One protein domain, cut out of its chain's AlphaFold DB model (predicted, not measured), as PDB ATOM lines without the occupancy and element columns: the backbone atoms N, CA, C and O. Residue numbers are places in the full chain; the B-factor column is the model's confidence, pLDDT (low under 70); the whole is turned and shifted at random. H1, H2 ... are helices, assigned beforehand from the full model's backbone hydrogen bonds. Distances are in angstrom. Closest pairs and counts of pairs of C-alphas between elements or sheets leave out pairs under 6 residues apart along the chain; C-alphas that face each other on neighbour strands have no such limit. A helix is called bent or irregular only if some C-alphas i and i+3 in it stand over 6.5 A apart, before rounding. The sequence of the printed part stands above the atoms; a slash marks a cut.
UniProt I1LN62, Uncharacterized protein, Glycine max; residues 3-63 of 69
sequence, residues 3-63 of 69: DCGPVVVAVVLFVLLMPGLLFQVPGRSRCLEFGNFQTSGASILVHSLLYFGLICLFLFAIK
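Overview. This is residues 3 to 63 of the 69 residues of an uncharacterized protein of Glycine max (UniProt I1LN62). Two long helices, H1 and H2, run opposite ways side by side as a long helical hairpin, and residues 22 to 40, with no named element, make a loop at the end where H1 stops and H2 starts. The printed part has 61 residues with two named helices, H1 then H2, and no named strand; its class is all helix. The whole is loose, with a radius of gyration of the C-alphas of 14.2 A, and it is a rod that spans 46 by 16 by 15 A.

Along the chain. Start with the longest helix, H2, residues 41 to 62: find C-alpha 41 at (4.580, -33.080, -4.658), and from there the helix runs 31.1 A to C-alpha 62 at (-1.491, -18.064, 21.914). Then go to H1, residues 5 to 21, which begins at C-alpha 5 at (0.228, -10.827, 15.455) and measures 26.9 A from first to last C-alpha. Near residue 15 you will find a kink of 26 degrees in H1. Farther on, H1 is irregular, but only just: C-alphas 18 and 21 are 6.9 A apart.

Arrangement. Look from H2 across to H1: the two touch, and their closest C-alphas are those of Ala 10 and Ile 55, 6.5 A apart. Their lines stand at a shallow tilt of 30 degrees, opposite ways, and they form a helical hairpin. Their centres are 9.9 A apart. In H2 each O i to N i+4 pair is within hydrogen-bond range; in H1 10 of 13 are.

Size, cuts and confidence. The two C-alphas farthest apart are those of Asp 3 and Ser 29, at 47.2 A, while those of Asp 3 and Lys 63, the first and last printed, are 10.4 A apart. The printed part has no cut. The link from H1 to H2 is long, with 19 residues. Look in the B-factor column for pLDDT: its mean over the printed part is 70.5, and this predicted model is under 70 at residues 18 to 41 and at residue 63.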
ATOM      1  N   ASP A   3      -3.967  -5.907  13.731       72.89
ATOM      2  CA  ASP A   3      -3.336  -7.031  14.408       72.89
ATOM      3  C   ASP A   3      -2.251  -7.607  13.485       72.89
ATOM      4  O   ASP A   3      -2.523  -8.396  12.582       72.89
ATOM      5  N   CYS A   4      -0.999  -7.213  13.696       77.00
ATOM      6  CA  CYS A   4       0.174  -7.805  13.054       77.00
ATOM      7  C   CYS A   4       0.595  -9.131  13.696       77.00
ATOM      8  O   CYS A   4       1.469  -9.808  13.163       77.00
ATOM      9  N   GLY A   5      -0.030  -9.539  14.804       81.52
ATOM     10  CA  GLY A   5       0.228 -10.827  15.455       81.52
ATOM     11  C   GLY A   5       0.168 -12.024  14.494       81.52
ATOM     12  O   GLY A   5       1.151 -12.764  14.415       81.52
ATOM     13  N   PRO A   6      -0.895 -12.163  13.676       82.30
ATOM     14  CA  PRO A   6      -0.958 -13.163  12.615       82.30
ATOM     15  C   PRO A   6       0.197 -13.104  11.615       82.30
ATOM     16  O   PRO A   6       0.737 -14.142  11.238       82.30
ATOM     17  N   VAL A   7       0.608 -11.896  11.222       82.55
ATOM     18  CA  VAL A   7       1.696 -11.679  10.259       82.55
ATOM     19  C   VAL A   7       3.034 -12.138  10.840       82.55
ATOM     20  O   VAL A   7       3.766 -12.872  10.181       82.55
ATOM     21  N   VAL A   8       3.343 -11.767  12.086       81.74
ATOM     22  CA  VAL A   8       4.603 -12.151  12.745       81.74
ATOM     23  C   VAL A   8       4.685 -13.668  12.921       81.74
ATOM     24  O   VAL A   8       5.708 -14.268  12.592       81.74
ATOM     25  N   VAL A   9       3.604 -14.305  13.384       83.20
ATOM     26  CA  VAL A   9       3.559 -15.767  13.565       83.20
ATOM     27  C   VAL A   9       3.737 -16.492  12.228       83.20
ATOM     28  O   VAL A   9       4.512 -17.447  12.158       83.20
ATOM     29  N   ALA A  10       3.085 -16.015  11.160       85.10
ATOM     30  CA  ALA A  10       3.249 -16.560   9.814       85.10
ATOM     31  C   ALA A  10       4.711 -16.500   9.348       85.10
ATOM     32  O   ALA A  10       5.261 -17.505   8.901       85.10
ATOM     33  N   VAL A  11       5.370 -15.348   9.508       82.37
ATOM     34  CA  VAL A  11       6.767 -15.159   9.087       82.37
ATOM     35  C   VAL A  11       7.716 -16.070   9.866       82.37
ATOM     36  O   VAL A  11       8.565 -16.724   9.261       82.37
ATOM     37  N   VAL A  12       7.564 -16.168  11.191       81.81
ATOM     38  CA  VAL A  12       8.417 -17.035  12.024       81.81
ATOM     39  C   VAL A  12       8.251 -18.503  11.636       81.81
ATOM     40  O   VAL A  12       9.246 -19.200  11.439       81.81
ATOM     41  N   LEU A  13       7.010 -18.971  11.474       82.77
ATOM     42  CA  LEU A  13       6.742 -20.338  11.027       82.77
ATOM     43  C   LEU A  13       7.298 -20.601   9.634       82.77
ATOM     44  O   LEU A  13       7.847 -21.673   9.399       82.77
ATOM     45  N   PHE A  14       7.187 -19.634   8.724       82.40
ATOM     46  CA  PHE A  14       7.692 -19.778   7.368       82.40
ATOM     47  C   PHE A  14       9.206 -19.985   7.389       82.40
ATOM     48  O   PHE A  14       9.693 -20.957   6.822       82.40
ATOM     49  N   VAL A  15       9.937 -19.148   8.130       78.51
ATOM     50  CA  VAL A  15      11.392 -19.276   8.300       78.51
ATOM     51  C   VAL A  15      11.764 -20.611   8.955       78.51
ATOM     52  O   VAL A  15      12.683 -21.284   8.490       78.51
ATOM     53  N   LEU A  16      11.037 -21.030   9.996       75.47
ATOM     54  CA  LEU A  16      11.295 -22.291  10.699       75.47
ATOM     55  C   LEU A  16      10.976 -23.539   9.868       75.47
ATOM     56  O   LEU A  16      11.595 -24.575  10.099       75.47
ATOM     57  N   LEU A  17      10.023 -23.466   8.935       71.51
ATOM     58  CA  LEU A  17       9.660 -24.572   8.041       71.51
ATOM     59  C   LEU A  17      10.398 -24.525   6.694       71.51
ATOM     60  O   LEU A  17      10.428 -25.528   5.969       71.51
ATOM     61  N   MET A  18      11.136 -23.451   6.429       69.02
ATOM     62  CA  MET A  18      12.057 -23.352   5.305       69.02
ATOM     63  C   MET A  18      13.309 -24.269   5.355       69.02
ATOM     64  O   MET A  18      13.964 -24.342   4.313       69.02
ATOM     65  N   PRO A  19      13.667 -25.076   6.398       58.07
ATOM     66  CA  PRO A  19      14.759 -26.040   6.241       58.07
ATOM     67  C   PRO A  19      14.384 -27.197   5.304       58.07
ATOM     68  O   PRO A  19      15.213 -28.066   5.053       58.07
ATOM     69  N   GLY A  20      13.161 -27.215   4.754       55.22
ATOM     70  CA  GLY A  20      12.662 -28.229   3.824       55.22
ATOM     71  C   GLY A  20      13.456 -28.403   2.523       55.22
ATOM     72  O   GLY A  20      13.257 -29.410   1.849       55.22
ATOM     73  N   LEU A  21      14.391 -27.506   2.178       51.88
ATOM     74  CA  LEU A  21      15.357 -27.785   1.104       51.88
ATOM     75  C   LEU A  21      16.458 -28.781   1.524       51.88
ATOM     76  O   LEU A  21      17.058 -29.417   0.663       51.88
ATOM     77  N   LEU A  22      16.721 -28.926   2.829       52.84
ATOM     78  CA  LEU A  22      17.764 -29.801   3.372       52.84
ATOM     79  C   LEU A  22      17.236 -31.199   3.719       52.84
ATOM     80  O   LEU A  22      17.936 -32.181   3.513       52.84
ATOM     81  N   PHE A  23      16.001 -31.323   4.206       53.87
ATOM     82  CA  PHE A  23      15.455 -32.611   4.647       53.87
ATOM     83  C   PHE A  23      14.466 -33.200   3.631       53.87
ATOM     84  O   PHE A  23      13.273 -33.334   3.904       53.87
ATOM     85  N   GLN A  24      14.949 -33.585   2.447       52.57
ATOM     86  CA  GLN A  24      14.193 -34.508   1.597       52.57
ATOM     87  C   GLN A  24      14.222 -35.894   2.250       52.57
ATOM     88  O   GLN A  24      15.278 -36.508   2.351       52.57
ATOM     89  N   VAL A  25      13.065 -36.385   2.706       51.61
ATOM     90  CA  VAL A  25      12.872 -37.782   3.124       51.61
ATOM     91  C   VAL A  25      12.361 -38.551   1.899       51.61
ATOM     92  O   VAL A  25      11.171 -38.451   1.589       51.61
ATOM     93  N   PRO A  26      13.214 -39.269   1.137       54.64
ATOM     94  CA  PRO A  26      12.793 -39.935  -0.083       54.64
ATOM     95  C   PRO A  26      12.349 -41.367   0.222       54.64
ATOM     96  O   PRO A  26      12.919 -42.076   1.055       54.64
ATOM     97  N   GLY A  27      11.325 -41.810  -0.501       50.76
ATOM     98  CA  GLY A  27      10.803 -43.166  -0.434       50.76
ATOM     99  C   GLY A  27      11.754 -44.206  -1.035       50.76
ATOM    100  O   GLY A  27      12.139 -44.144  -2.198       50.76
ATOM    101  N   ARG A  28      12.036 -45.227  -0.224       55.47
ATOM    102  CA  ARG A  28      12.244 -46.643  -0.577       55.47
ATOM    103  C   ARG A  28      13.506 -47.117  -1.319       55.47
ATOM    104  O   ARG A  28      13.597 -48.325  -1.506       55.47
ATOM    105  N   SER A  29      14.516 -46.311  -1.664       57.97
ATOM    106  CA  SER A  29      15.789 -46.949  -2.101       57.97
ATOM    107  C   SER A  29      17.090 -46.155  -2.000       57.97
ATOM    108  O   SER A  29      18.153 -46.770  -2.005       57.97
ATOM    109  N   ARG A  30      17.072 -44.827  -1.870       55.34
ATOM    110  CA  ARG A  30      18.320 -44.060  -1.743       55.34
ATOM    111  C   ARG A  30      18.265 -43.138  -0.540       55.34
ATOM    112  O   ARG A  30      17.416 -42.260  -0.438       55.34
ATOM    113  N   CYS A  31      19.143 -43.442   0.409       52.43
ATOM    114  CA  CYS A  31      19.361 -42.684   1.625       52.43
ATOM    115  C   CYS A  31      19.862 -41.291   1.216       52.43
ATOM    116  O   CYS A  31      20.976 -41.170   0.722       52.43
ATOM    117  N   LEU A  32      19.016 -40.274   1.395       50.86
ATOM    118  CA  LEU A  32      19.389 -38.857   1.398       50.86
ATOM    119  C   LEU A  32      19.997 -38.335   0.080       50.86
ATOM    120  O   LEU A  32      21.172 -37.984   0.015       50.86
ATOM    121  N   GLU A  33      19.177 -38.190  -0.963       50.93
ATOM    122  CA  GLU A  33      19.517 -37.253  -2.042       50.93
ATOM    123  C   GLU A  33      19.258 -35.823  -1.544       50.93
ATOM    124  O   GLU A  33      18.139 -35.314  -1.573       50.93
ATOM    125  N   PHE A  34      20.310 -35.178  -1.038       50.89
ATOM    126  CA  PHE A  34      20.338 -33.732  -0.842       50.89
ATOM    127  C   PHE A  34      20.370 -33.058  -2.221       50.89
ATOM    128  O   PHE A  34      21.334 -33.213  -2.966       50.89
ATOM    129  N   GLY A  35      19.347 -32.270  -2.556       48.29
ATOM    130  CA  GLY A  35      19.492 -31.243  -3.591       48.29
ATOM    131  C   GLY A  35      19.089 -31.601  -5.022       48.29
ATOM    132  O   GLY A  35      19.571 -30.944  -5.940       48.29
ATOM    133  N   ASN A  36      18.163 -32.538  -5.261       52.26
ATOM    134  CA  ASN A  36      17.671 -32.734  -6.635       52.26
ATOM    135  C   ASN A  36      16.749 -31.590  -7.130       52.26
ATOM    136  O   ASN A  36      16.341 -31.600  -8.283       52.26
ATOM    137  N   PHE A  37      16.366 -30.606  -6.296       53.54
ATOM    138  CA  PHE A  37      15.417 -29.514  -6.636       53.54
ATOM    139  C   PHE A  37      14.077 -29.958  -7.266       53.54
ATOM    140  O   PHE A  37      13.201 -29.135  -7.514       53.54
ATOM    141  N   GLN A  38      13.856 -31.258  -7.463       54.05
ATOM    142  CA  GLN A  38      12.580 -31.854  -7.778       54.05
ATOM    143  C   GLN A  38      11.796 -31.844  -6.482       54.05
ATOM    144  O   GLN A  38      11.907 -32.734  -5.638       54.05
ATOM    145  N   THR A  39      11.055 -30.765  -6.283       58.70
ATOM    146  CA  THR A  39      10.081 -30.648  -5.212       58.70
ATOM    147  C   THR A  39       9.074 -31.780  -5.404       58.70
ATOM    148  O   THR A  39       8.152 -31.679  -6.212       58.70
ATOM    149  N   SER A  40       9.279 -32.913  -4.728       65.74
ATOM    150  CA  SER A  40       8.305 -33.999  -4.750       65.74
ATOM    151  C   SER A  40       6.981 -33.415  -4.276       65.74
ATOM    152  O   SER A  40       6.948 -32.777  -3.220       65.74
ATOM    153  N   GLY A  41       5.897 -33.605  -5.032       69.62
ATOM    154  CA  GLY A  41       4.580 -33.080  -4.658       69.62
ATOM    155  C   GLY A  41       4.172 -33.483  -3.234       69.62
ATOM    156  O   GLY A  41       3.506 -32.719  -2.544       69.62
ATOM    157  N   ALA A  42       4.676 -34.624  -2.747       74.06
ATOM    158  CA  ALA A  42       4.522 -35.059  -1.363       74.06
ATOM    159  C   ALA A  42       5.195 -34.114  -0.348       74.06
ATOM    160  O   ALA A  42       4.599 -33.809   0.677       74.06
ATOM    161  N   SER A  43       6.405 -33.616  -0.628       72.37
ATOM    162  CA  SER A  43       7.109 -32.676   0.259       72.37
ATOM    163  C   SER A  43       6.371 -31.342   0.372       72.37
ATOM    164  O   SER A  43       6.203 -30.832   1.478       72.37
ATOM    165  N   ILE A  44       5.849 -30.833  -0.750       75.18
ATOM    166  CA  ILE A  44       5.030 -29.617  -0.779       75.18
ATOM    167  C   ILE A  44       3.758 -29.835   0.041       75.18
ATOM    168  O   ILE A  44       3.423 -28.994   0.873       75.18
ATOM    169  N   LEU A  45       3.070 -30.965  -0.153       80.48
ATOM    170  CA  LEU A  45       1.858 -31.304   0.596       80.48
ATOM    171  C   LEU A  45       2.113 -31.389   2.102       80.48
ATOM    172  O   LEU A  45       1.388 -30.765   2.875       80.48
ATOM    173  N   VAL A  46       3.148 -32.119   2.521       82.36
ATOM    174  CA  VAL A  46       3.495 -32.273   3.940       82.36
ATOM    175  C   VAL A  46       3.868 -30.926   4.551       82.36
ATOM    176  O   VAL A  46       3.336 -30.574   5.600       82.36
ATOM    177  N   HIS A  47       4.724 -30.148   3.884       82.10
ATOM    178  CA  HIS A  47       5.097 -28.814   4.349       82.10
ATOM    179  C   HIS A  47       3.874 -27.897   4.462       82.10
ATOM    180  O   HIS A  47       3.713 -27.228   5.477       82.10
ATOM    181  N   SER A  48       2.980 -27.909   3.469       81.45
ATOM    182  CA  SER A  48       1.781 -27.061   3.466       81.45
ATOM    183  C   SER A  48       0.820 -27.431   4.594       81.45
ATOM    184  O   SER A  48       0.341 -26.549   5.300       81.45
ATOM    185  N   LEU A  49       0.568 -28.727   4.807       86.48
ATOM    186  CA  LEU A  49      -0.305 -29.201   5.883       86.48
ATOM    187  C   LEU A  49       0.282 -28.908   7.265       86.48
ATOM    188  O   LEU A  49      -0.444 -28.482   8.162       86.48
ATOM    189  N   LEU A  50       1.588 -29.108   7.438       86.73
ATOM    190  CA  LEU A  50       2.265 -28.866   8.708       86.73
ATOM    191  C   LEU A  50       2.336 -27.365   9.017       86.73
ATOM    192  O   LEU A  50       2.015 -26.963  10.135       86.73
ATOM    193  N   TYR A  51       2.660 -26.535   8.021       85.59
ATOM    194  CA  TYR A  51       2.616 -25.075   8.136       85.59
ATOM    195  C   TYR A  51       1.214 -24.593   8.516       85.59
ATOM    196  O   TYR A  51       1.059 -23.835   9.473       85.59
ATOM    197  N   PHE A  52       0.190 -25.087   7.815       83.85
ATOM    198  CA  PHE A  52      -1.205 -24.741   8.070       83.85
ATOM    199  C   PHE A  52      -1.667 -25.170   9.472       83.85
ATOM    200  O   PHE A  52      -2.280 -24.388  10.196       83.85
ATOM    201  N   GLY A  53      -1.330 -26.386   9.901       87.05
ATOM    202  CA  GLY A  53      -1.673 -26.869  11.237       87.05
ATOM    203  C   GLY A  53      -1.014 -26.044  12.343       87.05
ATOM    204  O   GLY A  53      -1.687 -25.624  13.286       87.05
ATOM    205  N   LEU A  54       0.286 -25.764  12.212       86.06
ATOM    206  CA  LEU A  54       1.022 -24.986  13.207       86.06
ATOM    207  C   LEU A  54       0.536 -23.540  13.285       86.06
ATOM    208  O   LEU A  54       0.341 -23.043  14.392       86.06
ATOM    209  N   ILE A  55       0.301 -22.866  12.154       83.37
ATOM    210  CA  ILE A  55      -0.183 -21.481  12.185       83.37
ATOM    211  C   ILE A  55      -1.573 -21.399  12.817       83.37
ATOM    212  O   ILE A  55      -1.794 -20.557  13.685       83.37
ATOM    213  N   CYS A  56      -2.484 -22.315  12.477       82.84
ATOM    214  CA  CYS A  56      -3.793 -22.381  13.120       82.84
ATOM    215  C   CYS A  56      -3.667 -22.615  14.631       82.84
ATOM    216  O   CYS A  56      -4.313 -21.911  15.409       82.84
ATOM    217  N   LEU A  57      -2.813 -23.551  15.054       84.89
ATOM    218  CA  LEU A  57      -2.599 -23.850  16.468       84.89
ATOM    219  C   LEU A  57      -2.016 -22.648  17.219       84.89
ATOM    220  O   LEU A  57      -2.536 -22.291  18.269       84.89
ATOM    221  N   PHE A  58      -0.994 -21.982  16.681       80.59
ATOM    222  CA  PHE A  58      -0.378 -20.828  17.336       80.59
ATOM    223  C   PHE A  58      -1.315 -19.620  17.421       80.59
ATOM    224  O   PHE A  58      -1.392 -18.990  18.477       80.59
ATOM    225  N   LEU A  59      -2.071 -19.317  16.360       76.91
ATOM    226  CA  LEU A  59      -3.037 -18.214  16.386       76.91
ATOM    227  C   LEU A  59      -4.201 -18.492  17.340       76.91
ATOM    228  O   LEU A  59      -4.611 -17.596  18.078       76.91
ATOM    229  N   PHE A  60      -4.700 -19.729  17.374       78.43
ATOM    230  CA  PHE A  60      -5.819 -20.091  18.243       78.43
ATOM    231  C   PHE A  60      -5.403 -20.231  19.715       78.43
ATOM    232  O   PHE A  60      -6.123 -19.768  20.605       78.43
ATOM    233  N   ALA A  61      -4.240 -20.841  19.977       79.44
ATOM    234  CA  ALA A  61      -3.756 -21.119  21.326       79.44
ATOM    235  C   ALA A  61      -3.125 -19.894  21.995       79.44
ATOM    236  O   ALA A  61      -3.429 -19.622  23.153       79.44
ATOM    237  N   ILE A  62      -2.263 -19.150  21.291       71.90
ATOM    238  CA  ILE A  62      -1.491 -18.064  21.914       71.90
ATOM    239  C   ILE A  62      -2.241 -16.721  21.841       71.90
ATOM    240  O   ILE A  62      -1.965 -15.848  22.657       71.90
ATOM    241  N   LYS A  63      -3.221 -16.548  20.931       68.50
ATOM    242  CA  LYS A  63      -3.902 -15.252  20.694       68.50
ATOM    243  C   LYS A  63      -2.895 -14.093  20.665       68.50
ATOM    244  O   LYS A  63      -3.029 -13.106  21.385       68.50
TER     245      LYS A  63